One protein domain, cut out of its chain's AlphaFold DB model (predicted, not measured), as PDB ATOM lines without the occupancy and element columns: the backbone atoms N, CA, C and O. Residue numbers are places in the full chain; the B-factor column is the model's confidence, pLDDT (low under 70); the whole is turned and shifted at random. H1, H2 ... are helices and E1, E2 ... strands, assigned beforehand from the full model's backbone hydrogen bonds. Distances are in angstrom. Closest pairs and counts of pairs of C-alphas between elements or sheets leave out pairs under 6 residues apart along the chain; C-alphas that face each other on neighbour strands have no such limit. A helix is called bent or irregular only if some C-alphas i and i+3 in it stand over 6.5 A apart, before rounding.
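AT A GLANCE: This is residues 15 to 74 and 87 to 112 of the 112 residues of the protein "Hypothetical protein" of Rotaria sordida (UniProt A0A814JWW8). A small three-stranded sheet of E1, E4 and E5 has one long helix, H3, slantwise over one face, two layers with H3 chiefly over E5. A short hairpin of E2 and E3 lies on the same side of the sheet as H3, with little H2 next to E3, and H1 packs on the last residues of H3. The printed part has 86 residues, with named elements in the order E1 E2 E3 H1 E4 H2 H3 E5, class mixed; the sheet, E1 E4 E5, is parallel. It is compact, with a radius of gyration of the C-alphas of 12.9 A and spans of 37 by 27 by 21 A.

IN THESE COORDINATES: E1 is residues 15 to 17, 6.5 A, beginning at C-alpha 15 (124.750, 87.403, 82.469). E2 is residues 22 to 24, 6.7 A; E3, 30 to 35, 11.4 A; H1, 43 to 50, 11.2 A; E4, 56 to 60, 13.6 A. H2 is residues 68 to 71, only just irregular, with C-alphas 68 and 71 6.6 A apart. H3 is residues 91 to 104, 19.4 A. E5 is residues 106 to 111, 14.1 A, ending at C-alpha 111 (134.663, 95.408, 92.806).

HOW THE PARTS SIT: E1 and E4 are parallel, with N 17 and O 57 2.8 A apart. E4 and E5 are parallel, with N 58 and O 108 3.0 A apart. H3 is on this sheet at a height of 8.4 A, its closest C-alphas to E5 being Ala 100 and Leu 106, 5.4 A. H1 only grazes the sheet; it touches residues 103 to 104 of H3, closest C-alphas Pro 45 and Trp 104, 4.5 A, at a steep tilt of 48 degrees. The hairpin E2 and E3 is antiparallel, with N 31 and O 23 3.1 A apart. The closest C-alphas of E3 and H2, Ser 31 and Val 68, are 6.0 A apart. In H1 and H3 every O i to N i+4 pair is within hydrogen-bond range; H2 is too short for one, and its O i to N i+3 pairs within range are 0.

THE WHOLE: The C-alphas farthest apart, Glu 52 and Ala 74, are 36.9 A apart. Residues 75 to 86 are not printed, and C-alphas 74 and 87 are 5.5 A apart across this cut. Of the links printed whole, no link is long. Mean pLDDT of the printed part is 92.6, and no printed residue is under 70.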
ATOM      1  N   ILE A  15     123.737  86.945  83.425       93.12
ATOM      2  CA  ILE A  15     124.750  87.403  82.469       93.12
ATOM      3  C   ILE A  15     125.628  88.429  83.165       93.12
ATOM      4  O   ILE A  15     125.120  89.406  83.710       93.12
ATOM      5  N   GLN A  16     126.941  88.228  83.122       94.69
ATOM      6  CA  GLN A  16     127.894  89.165  83.701       94.69
ATOM      7  C   GLN A  16     128.421  90.141  82.649       94.69
ATOM      8  O   GLN A  16     128.954  89.738  81.615       94.69
ATOM      9  N   LEU A  17     128.270  91.436  82.921       94.38
ATOM     10  CA  LEU A  17     128.811  92.515  82.109       94.38
ATOM     11  C   LEU A  17     130.227  92.870  82.573       94.38
ATOM     12  O   LEU A  17     130.456  93.136  83.753       94.38
ATOM     13  N   ASP A  18     131.164  92.913  81.625       93.12
ATOM     14  CA  ASP A  18     132.556  93.301  81.881       93.12
ATOM     15  C   ASP A  18     132.734  94.835  81.888       93.12
ATOM     16  O   ASP A  18     131.828  95.604  81.615       93.12
ATOM     17  N   SER A  19     133.940  95.315  82.121       91.88
ATOM     18  CA  SER A  19     134.368  96.707  82.235       91.88
ATOM     19  C   SER A  19     134.271  97.595  80.975       91.88
ATOM     20  O   SER A  19     134.840  98.692  80.955       91.88
ATOM     21  N   TRP A  20     133.614  97.174  79.889       92.62
ATOM     22  CA  TRP A  20     133.573  97.927  78.617       92.62
ATOM     23  C   TRP A  20     132.370  98.869  78.458       92.62
ATOM     24  O   TRP A  20     132.414  99.765  77.608       92.62
ATOM     25  N   TRP A  21     131.320  98.708  79.261       94.88
ATOM     26  CA  TRP A  21     130.039  99.386  79.032       94.88
ATOM     27  C   TRP A  21     129.840 100.715  79.769       94.88
ATOM     28  O   TRP A  21     128.945 101.477  79.396       94.88
ATOM     29  N   TYR A  22     130.650 101.003  80.788       95.56
ATOM     30  CA  TYR A  22     130.570 102.225  81.591       95.56
ATOM     31  C   TYR A  22     131.669 103.237  81.235       95.56
ATOM     32  O   TYR A  22     132.641 102.922  80.536       95.56
ATOM     33  N   TYR A  23     131.521 104.466  81.730       96.31
ATOM     34  CA  TYR A  23     132.485 105.545  81.523       96.31
ATOM     35  C   TYR A  23     133.711 105.400  82.426       96.31
ATOM     36  O   TYR A  23     133.607 105.064  83.609       96.31
ATOM     37  N   LYS A  24     134.883 105.682  81.853       94.81
ATOM     38  CA  LYS A  24     136.164 105.704  82.560       94.81
ATOM     39  C   LYS A  24     136.694 107.135  82.624       94.81
ATOM     40  O   LYS A  24     136.565 107.860  81.639       94.81
ATOM     41  N   ALA A  25     137.310 107.501  83.740       94.56
ATOM     42  CA  ALA A  25     137.951 108.796  83.961       94.56
ATOM     43  C   ALA A  25     139.423 108.610  84.371       94.56
ATOM     44  O   ALA A  25     140.084 107.702  83.848       94.56
ATOM     45  N   ILE A  26     139.963 109.471  85.245       93.31
ATOM     46  CA  ILE A  26     141.382 109.444  85.623       93.31
ATOM     47  C   ILE A  26     141.788 108.049  86.111       93.31
ATOM     48  O   ILE A  26     141.029 107.335  86.770       93.31
ATOM     49  N   GLY A  27     142.986 107.631  85.699       89.06
ATOM     50  CA  GLY A  27     143.526 106.311  86.014       89.06
ATOM     51  C   GLY A  27     142.783 105.154  85.339       89.06
ATOM     52  O   GLY A  27     143.160 104.011  85.535       89.06
ATOM     53  N   GLY A  28     141.749 105.403  84.530       91.12
ATOM     54  CA  GLY A  28     140.872 104.354  84.004       91.12
ATOM     55  C   GLY A  28     139.813 103.875  85.004       91.12
ATOM     56  O   GLY A  28     139.145 102.871  84.736       91.12
ATOM     57  N   GLY A  29     139.651 104.585  86.126       92.94
ATOM     58  CA  GLY A  29     138.620 104.316  87.125       92.94
ATOM     59  C   GLY A  29     137.226 104.733  86.655       92.94
ATOM     60  O   GLY A  29     137.073 105.447  85.666       92.94
ATOM     61  N   VAL A  30     136.186 104.287  87.356       95.06
ATOM     62  CA  VAL A  30     134.790 104.558  86.966       95.06
ATOM     63  C   VAL A  30     134.360 105.991  87.288       95.06
ATOM     64  O   VAL A  30     134.495 106.444  88.428       95.06
ATOM     65  N   SER A  31     133.779 106.678  86.297       94.31
ATOM     66  CA  SER A  31     133.032 107.931  86.477       94.31
ATOM     67  C   SER A  31     132.290 108.333  85.191       94.31
ATOM     68  O   SER A  31     132.953 108.649  84.201       94.31
ATOM     69  N   PRO A  32     130.942 108.378  85.167       94.25
ATOM     70  CA  PRO A  32     129.986 107.746  86.087       94.25
ATOM     71  C   PRO A  32     129.768 106.243  85.815       94.25
ATOM     72  O   PRO A  32     130.033 105.743  84.717       94.25
ATOM     73  N   TRP A  33     129.173 105.532  86.780       93.38
ATOM     74  CA  TRP A  33     128.624 104.185  86.573       93.38
ATOM     75  C   TRP A  33     127.282 104.291  85.845       93.38
ATOM     76  O   TRP A  33     126.208 104.254  86.440       93.38
ATOM     77  N   LYS A  34     127.339 104.508  84.535       94.06
ATOM     78  CA  LYS A  34     126.168 104.567  83.653       94.06
ATOM     79  C   LYS A  34     126.501 103.935  82.315       94.06
ATOM     80  O   LYS A  34     127.645 104.003  81.867       94.06
ATOM     81  N   SER A  35     125.496 103.347  81.671       95.56
ATOM     82  CA  SER A  35     125.666 102.773  80.342       95.56
ATOM     83  C   SER A  35     125.980 103.841  79.314       95.56
ATOM     84  O   SER A  35     125.337 104.891  79.266       95.56
ATOM     85  N   ARG A  36     126.960 103.549  78.470       96.50
ATOM     86  CA  ARG A  36     127.323 104.415  77.360       96.50
ATOM     87  C   ARG A  36     126.355 104.231  76.184       96.50
ATOM     88  O   ARG A  36     126.136 103.087  75.787       96.50
ATOM     89  N   PRO A  37     125.814 105.307  75.587       96.69
ATOM     90  CA  PRO A  37     124.866 105.202  74.478       96.69
ATOM     91  C   PRO A  37     125.511 104.686  73.186       96.69
ATOM     92  O   PRO A  37     124.830 104.123  72.343       96.69
ATOM     93  N   ASP A  38     126.827 104.812  73.014       96.69
ATOM     94  CA  ASP A  38     127.514 104.232  71.854       96.69
ATOM     95  C   ASP A  38     127.705 102.705  71.963       96.69
ATOM     96  O   ASP A  38     128.025 102.044  70.979       96.69
ATOM     97  N   ILE A  39     127.469 102.141  73.152       95.69
ATOM     98  CA  ILE A  39     127.520 100.703  73.437       95.69
ATOM     99  C   ILE A  39     126.110 100.124  73.610       95.69
ATOM    100  O   ILE A  39     125.775  99.090  73.034       95.69
ATOM    101  N   PHE A  40     125.279 100.807  74.396       96.06
ATOM    102  CA  PHE A  40     123.877 100.495  74.646       96.06
ATOM    103  C   PHE A  40     123.022 101.726  74.304       96.06
ATOM    104  O   PHE A  40     122.693 102.497  75.210       96.06
ATOM    105  N   PRO A  41     122.654 101.923  73.021       96.31
ATOM    106  CA  PRO A  41     121.925 103.111  72.556       96.31
ATOM    107  C   PRO A  41     120.626 103.379  73.309       96.31
ATOM    108  O   PRO A  41     120.332 104.519  73.652       96.31
ATOM    109  N   ASP A  42     119.907 102.309  73.645       96.12
ATOM    110  CA  ASP A  42     118.633 102.367  74.366       96.12
ATOM    111  C   ASP A  42     118.781 102.054  75.869       96.12
ATOM    112  O   ASP A  42     117.792 101.806  76.566       96.12
ATOM    113  N   GLY A  43     120.022 102.019  76.369       95.44
ATOM    114  CA  GLY A  43     120.370 101.736  77.758       95.44
ATOM    115  C   GLY A  43     120.220 100.271  78.193       95.44
ATOM    116  O   GLY A  43     119.629  99.425  77.518       95.44
ATOM    117  N   LEU A  44     120.748  99.973  79.383       95.81
ATOM    118  CA  LEU A  44     120.653  98.650  80.013       95.81
ATOM    119  C   LEU A  44     119.220  98.178  80.324       95.81
ATOM    120  O   LEU A  44     118.979  96.980  80.175       95.81
ATOM    121  N   PRO A  45     118.241  99.044  80.668       95.94
ATOM    122  CA  PRO A  45     116.859  98.595  80.850       95.94
ATOM    123  C   PRO A  45     116.280  97.938  79.590       95.94
ATOM    124  O   PRO A  45     115.495  96.993  79.669       95.94
ATOM    125  N   THR A  46     116.671  98.419  78.404       95.50
ATOM    126  CA  THR A  46     116.245  97.826  77.131       95.50
ATOM    127  C   THR A  46     116.902  96.473  76.903       95.50
ATOM    128  O   THR A  46     116.199  95.526  76.551       95.50
ATOM    129  N   LEU A  47     118.205  96.349  77.178       93.31
ATOM    130  CA  LEU A  47     118.903  95.062  77.140       93.31
ATOM    131  C   LEU A  47     118.239  94.040  78.072       93.31
ATOM    132  O   LEU A  47     117.957  92.922  77.649       93.31
ATOM    133  N   TYR A  48     117.952  94.433  79.315       94.62
ATOM    134  CA  TYR A  48     117.334  93.565  80.318       94.62
ATOM    135  C   TYR A  48     115.989  93.001  79.832       94.62
ATOM    136  O   TYR A  48     115.765  91.791  79.881       94.62
ATOM    137  N   ARG A  49     115.131  93.847  79.241       94.00
ATOM    138  CA  ARG A  49     113.867  93.403  78.622       94.00
ATOM    139  C   ARG A  49     114.078  92.492  77.411       94.00
ATOM    140  O   ARG A  49     113.341  91.527  77.239       94.00
ATOM    141  N   GLN A  50     115.064  92.789  76.562       91.44
ATOM    142  CA  GLN A  50     115.381  91.970  75.383       91.44
ATOM    143  C   GLN A  50     115.913  90.579  75.751       91.44
ATOM    144  O   GLN A  50     115.712  89.635  74.986       91.44
ATOM    145  N   MET A  51     116.543  90.461  76.920       90.00
ATOM    146  CA  MET A  51     117.028  89.211  77.505       90.00
ATOM    147  C   MET A  51     115.988  88.520  78.389       90.00
ATOM    148  O   MET A  51     116.359  87.745  79.262       90.00
ATOM    149  N   GLU A  52     114.697  88.808  78.188       90.94
ATOM    150  CA  GLU A  52     113.594  88.147  78.903       90.94
ATOM    151  C   GLU A  52     113.759  88.228  80.428       90.94
ATOM    152  O   GLU A  52     113.402  87.315  81.170       90.94
ATOM    153  N   SER A  53     114.316  89.350  80.891       92.50
ATOM    154  CA  SER A  53     114.559  89.637  82.301       92.50
ATOM    155  C   SER A  53     115.528  88.667  82.995       92.50
ATOM    156  O   SER A  53     115.492  88.546  84.224       92.50
ATOM    157  N   ILE A  54     116.423  88.006  82.246       92.94
ATOM    158  CA  ILE A  54     117.549  87.258  82.825       92.94
ATOM    159  C   ILE A  54     118.369  88.216  83.713       92.94
ATOM    160  O   ILE A  54     118.780  89.276  83.230       92.94
ATOM    161  N   PRO A  55     118.618  87.865  84.989       95.25
ATOM    162  CA  PRO A  55     119.375  88.705  85.908       95.25
ATOM    163  C   PRO A  55     120.747  89.110  85.374       95.25
ATOM    164  O   PRO A  55     121.440  88.323  84.722       95.25
ATOM    165  N   LEU A  56     121.165  90.330  85.694       95.75
ATOM    166  CA  LEU A  56     122.471  90.842  85.304       95.75
ATOM    167  C   LEU A  56     123.417  90.870  86.507       95.75
ATOM    168  O   LEU A  56     123.042  91.205  87.629       95.75
ATOM    169  N   ALA A  57     124.667  90.507  86.265       95.88
ATOM    170  CA  ALA A  57     125.787  90.753  87.156       95.88
ATOM    171  C   ALA A  57     126.699  91.789  86.496       95.88
ATOM    172  O   ALA A  57     126.774  91.870  85.268       95.88
ATOM    173  N   ALA A  58     127.414  92.580  87.284       95.56
ATOM    174  CA  ALA A  58     128.412  93.488  86.745       95.56
ATOM    175  C   ALA A  58     129.584  93.623  87.699       95.56
ATOM    176  O   ALA A  58     129.439  93.516  88.915       95.56
ATOM    177  N   HIS A  59     130.738  93.924  87.126       94.00
ATOM    178  CA  HIS A  59     131.888  94.342  87.901       94.00
ATOM    179  C   HIS A  59     132.385  95.700  87.445       94.00
ATOM    180  O   HIS A  59     132.165  96.110  86.299       94.00
ATOM    181  N   ASN A  60     133.087  96.376  88.340       91.25
ATOM    182  CA  ASN A  60     134.054  97.376  87.942       91.25
ATOM    183  C   ASN A  60     135.414  97.094  88.580       91.25
ATOM    184  O   ASN A  60     135.572  96.258  89.466       91.25
ATOM    185  N   ARG A  61     136.406  97.840  88.099       87.25
ATOM    186  CA  ARG A  61     137.712  97.940  88.750       87.25
ATOM    187  C   ARG A  61     137.594  98.893  89.955       87.25
ATOM    188  O   ARG A  61     136.661  98.838  90.746       87.25
ATOM    189  N   TYR A  62     138.464  99.885  90.020       90.81
ATOM    190  CA  TYR A  62     138.415 100.972  90.988       90.81
ATOM    191  C   TYR A  62     137.585 102.170  90.500       90.81
ATOM    192  O   TYR A  62     137.282 102.327  89.309       90.81
ATOM    193  N   TRP A  63     137.236 103.053  91.434       94.38
ATOM    194  CA  TRP A  63     136.632 104.347  91.124       94.38
ATOM    195  C   TRP A  63     137.713 105.364  90.778       94.38
ATOM    196  O   TRP A  63     138.850 105.269  91.242       94.38
ATOM    197  N   ALA A  64     137.364 106.323  89.924       95.06
ATOM    198  CA  ALA A  64     138.290 107.386  89.565       95.06
ATOM    199  C   ALA A  64     138.465 108.381  90.733       95.06
ATOM    200  O   ALA A  64     137.518 108.609  91.495       95.06
ATOM    201  N   PRO A  65     139.641 109.007  90.893       94.69
ATOM    202  CA  PRO A  65     139.871 110.041  91.906       94.69
ATOM    203  C   PRO A  65     139.116 111.347  91.616       94.69
ATOM    204  O   PRO A  65     138.982 112.176  92.505       94.69
ATOM    205  N   ASP A  66     138.583 111.511  90.405       94.56
ATOM    206  CA  ASP A  66     137.702 112.601  89.973       94.56
ATOM    207  C   ASP A  66     136.268 112.108  89.711       94.56
ATOM    208  O   ASP A  66     135.546 112.629  88.858       94.56
ATOM    209  N   THR A  67     135.845 111.047  90.404       94.81
ATOM    210  CA  THR A  67     134.523 110.474  90.165       94.81
ATOM    211  C   THR A  67     133.386 111.420  90.557       94.81
ATOM    212  O   THR A  67     133.436 112.078  91.590       94.81
ATOM    213  N   VAL A  68     132.299 111.455  89.781       94.81
ATOM    214  CA  VAL A  68     131.146 112.341  90.065       94.81
ATOM    215  C   VAL A  68     130.464 112.062  91.414       94.81
ATOM    216  O   VAL A  68     129.610 112.821  91.855       94.81
ATOM    217  N   TYR A  69     130.814 110.960  92.076       93.25
ATOM    218  CA  TYR A  69     130.250 110.564  93.363       93.25
ATOM    219  C   TYR A  69     130.903 111.260  94.573       93.25
ATOM    220  O   TYR A  69     130.373 111.132  95.679       93.25
ATOM    221  N   PHE A  70     131.990 112.025  94.389       89.94
ATOM    222  CA  PHE A  70     132.610 112.820  95.467       89.94
ATOM    223  C   PHE A  70     131.664 113.848  96.089       89.94
ATOM    224  O   PHE A  70     131.788 114.155  97.271       89.94
ATOM    225  N   ASP A  71     130.691 114.338  95.322       88.06
ATOM    226  CA  ASP A  71     129.739 115.339  95.803       88.06
ATOM    227  C   ASP A  71     128.767 114.772  96.852       88.06
ATOM    228  O   ASP A  71     128.192 115.524  97.639       88.06
ATOM    229  N   LYS A  72     128.563 113.445  96.868       90.88
ATOM    230  CA  LYS A  72     127.546 112.778  97.701       90.88
ATOM    231  C   LYS A  72     128.130 111.824  98.745       90.88
ATOM    232  O   LYS A  72     127.485 111.593  99.767       90.88
ATOM    233  N   TYR A  73     129.320 111.270  98.523       92.75
ATOM    234  CA  TYR A  73     129.883 110.230  99.386       92.75
ATOM    235  C   TYR A  73     131.324 110.534  99.785       92.75
ATOM    236  O   TYR A  73     132.055 111.229  99.085       92.75
ATOM    237  N   ALA A  74     131.752 109.961 100.909       92.44
ATOM    238  CA  ALA A  74     133.151 109.992 101.303       92.44
ATOM    239  C   ALA A  74     133.923 108.915 100.529       92.44
ATOM    240  O   ALA A  74     133.569 107.735 100.567       92.44
ATOM    241  N   ILE A  87     134.439 105.082 101.255       89.19
ATOM    242  CA  ILE A  87     134.616 104.866 102.690       89.19
ATOM    243  C   ILE A  87     133.369 105.324 103.448       89.19
ATOM    244  O   ILE A  87     132.610 106.174 102.989       89.19
ATOM    245  N   GLY A  88     133.176 104.775 104.643       82.00
ATOM    246  CA  GLY A  88     132.008 105.056 105.473       82.00
ATOM    247  C   GLY A  88     131.015 103.900 105.467       82.00
ATOM    248  O   GLY A  88     131.406 102.741 105.350       82.00
ATOM    249  N   ASN A  89     129.740 104.218 105.667       80.12
ATOM    250  CA  ASN A  89     128.675 103.219 105.697       80.12
ATOM    251  C   ASN A  89     128.384 102.649 104.296       80.12
ATOM    252  O   ASN A  89     128.858 103.149 103.275       80.12
ATOM    253  N   ASP A  90     127.556 101.610 104.242       85.56
ATOM    254  CA  ASP A  90     127.230 100.922 102.991       85.56
ATOM    255  C   ASP A  90     126.303 101.714 102.054       85.56
ATOM    256  O   ASP A  90     125.916 101.186 101.014       85.56
ATOM    257  N   LEU A  91     125.975 102.984 102.348       88.88
ATOM    258  CA  LEU A  91     125.050 103.787 101.536       88.88
ATOM    259  C   LEU A  91     125.492 103.906 100.079       88.88
ATOM    260  O   LEU A  91     124.657 103.802  99.192       88.88
ATOM    261  N   PHE A  92     126.792 104.071  99.814       89.38
ATOM    262  CA  PHE A  92     127.295 104.119  98.438       89.38
ATOM    263  C   PHE A  92     126.940 102.845  97.660       89.38
ATOM    264  O   PHE A  92     126.438 102.905  96.540       89.38
ATOM    265  N   ARG A  93     127.190 101.680  98.273       88.25
ATOM    266  CA  ARG A  93     126.923 100.376  97.655       88.25
ATOM    267  C   ARG A  93     125.427 100.125  97.547       88.25
ATOM    268  O   ARG A  93     124.985  99.632  96.517       88.25
ATOM    269  N   ILE A  94     124.664 100.475  98.580       90.12
ATOM    270  CA  ILE A  94     123.211 100.307  98.624       90.12
ATOM    271  C   ILE A  94     122.539 101.167  97.559       90.12
ATOM    272  O   ILE A  94     121.717 100.633  96.825       90.12
ATOM    273  N   ASP A  95     122.892 102.446  97.437       91.19
ATOM    274  CA  ASP A  95     122.310 103.340  96.432       91.19
ATOM    275  C   ASP A  95     122.617 102.823  95.022       91.19
ATOM    276  O   ASP A  95     121.702 102.617  94.226       91.19
ATOM    277  N   LEU A  96     123.890 102.508  94.743       89.06
ATOM    278  CA  LEU A  96     124.317 101.994  93.441       89.06
ATOM    279  C   LEU A  96     123.601 100.685  93.073       89.06
ATOM    280  O   LEU A  96     123.112 100.535  91.953       89.06
ATOM    281  N   LEU A  97     123.532  99.740  94.015       90.69
ATOM    282  CA  LEU A  97     122.876  98.450  93.815       90.69
ATOM    283  C   LEU A  97     121.361  98.583  93.703       90.69
ATOM    284  O   LEU A  97     120.772  97.911  92.867       90.69
ATOM    285  N   SER A  98     120.731  99.429  94.514       91.69
ATOM    286  CA  SER A  98     119.274  99.588  94.514       91.69
ATOM    287  C   SER A  98     118.798 100.237  93.221       91.69
ATOM    288  O   SER A  98     117.843  99.750  92.618       91.69
ATOM    289  N   GLU A  99     119.490 101.283  92.757       91.56
ATOM    290  CA  GLU A  99     119.202 101.918  91.467       91.56
ATOM    291  C   GLU A  99     119.399 100.918  90.318       91.56
ATOM    292  O   GLU A  99     118.513 100.734  89.485       91.56
ATOM    293  N   ALA A 100     120.519 100.190  90.301       93.19
ATOM    294  CA  ALA A 100     120.811  99.232  89.239       93.19
ATOM    295  C   ALA A 100     119.879  98.005  89.226       93.19
ATOM    296  O   ALA A 100     119.463  97.546  88.157       93.19
ATOM    297  N   ALA A 101     119.539  97.475  90.402       92.94
ATOM    298  CA  ALA A 101     118.595  96.375  90.553       92.94
ATOM    299  C   ALA A 101     117.205  96.775  90.055       92.94
ATOM    300  O   ALA A 101     116.556  95.995  89.358       92.94
ATOM    301  N   HIS A 102     116.774  97.999  90.372       93.00
ATOM    302  CA  HIS A 102     115.493  98.536  89.925       93.00
ATOM    303  C   HIS A 102     115.450  98.757  88.408       93.00
ATOM    304  O   HIS A 102     114.499  98.330  87.753       93.00
ATOM    305  N   ASP A 103     116.478  99.389  87.845       93.19
ATOM    306  CA  ASP A 103     116.445  99.858  86.458       93.19
ATOM    307  C   ASP A 103     116.725  98.750  85.435       93.19
ATOM    308  O   ASP A 103     116.124  98.719  84.357       93.19
ATOM    309  N   TRP A 104     117.668  97.855  85.731       95.56
ATOM    310  CA  TRP A 104     118.174  96.886  84.754       95.56
ATOM    311  C   TRP A 104     118.466  95.501  85.339       95.56
ATOM    312  O   TRP A 104     119.200  94.720  84.736       95.56
ATOM    313  N   GLY A 105     117.860  95.163  86.481       96.00
ATOM    314  CA  GLY A 105     117.859  93.796  87.005       96.00
ATOM    315  C   GLY A 105     119.223  93.308  87.489       96.00
ATOM    316  O   GLY A 105     119.513  92.111  87.401       96.00
ATOM    317  N   LEU A 106     120.071  94.222  87.973       96.44
ATOM    318  CA  LEU A 106     121.345  93.864  88.584       96.44
ATOM    319  C   LEU A 106     121.124  93.101  89.900       96.44
ATOM    320  O   LEU A 106     120.463  93.599  90.806       96.44
ATOM    321  N   ILE A 107     121.719  91.915  90.027       95.25
ATOM    322  CA  ILE A 107     121.646  91.085  91.244       95.25
ATOM    323  C   ILE A 107     122.987  90.934  91.963       95.25
ATOM    324  O   ILE A 107     123.024  90.505  93.113       95.25
ATOM    325  N   MET A 108     124.093  91.263  91.292       93.50
ATOM    326  CA  MET A 108     125.439  91.098  91.832       93.50
ATOM    327  C   MET A 108     126.370  92.191  91.317       93.50
ATOM    328  O   MET A 108     126.432  92.448  90.114       93.50
ATOM    329  N   TYR A 109     127.119  92.785  92.241       92.00
ATOM    330  CA  TYR A 109     128.168  93.756  91.968       92.00
ATOM    331  C   TYR A 109     129.489  93.269  92.555       92.00
ATOM    332  O   TYR A 109     129.572  92.989  93.750       92.00
ATOM    333  N   GLU A 110     130.516  93.207  91.716       90.19
ATOM    334  CA  GLU A 110     131.881  92.880  92.118       90.19
ATOM    335  C   GLU A 110     132.792  94.092  91.913       90.19
ATOM    336  O   GLU A 110     132.712  94.782  90.895       90.19
ATOM    337  N   GLN A 111     133.670  94.343  92.880       86.88
ATOM    338  CA  GLN A 111     134.663  95.408  92.806       86.88
ATOM    339  C   GLN A 111     136.056  94.806  92.981       86.88
ATOM    340  O   GLN A 111     136.296  94.135  93.989       86.88
ATOM    341  N   TYR A 112     136.948  95.062  92.021       73.44
ATOM    342  CA  TYR A 112     138.331  94.564  92.006       73.44
ATOM    343  C   TYR A 112     139.369  95.685  92.070       73.44
ATOM    344  O   TYR A 112     139.186  96.720  91.383       73.44
TER     345      TYR A 112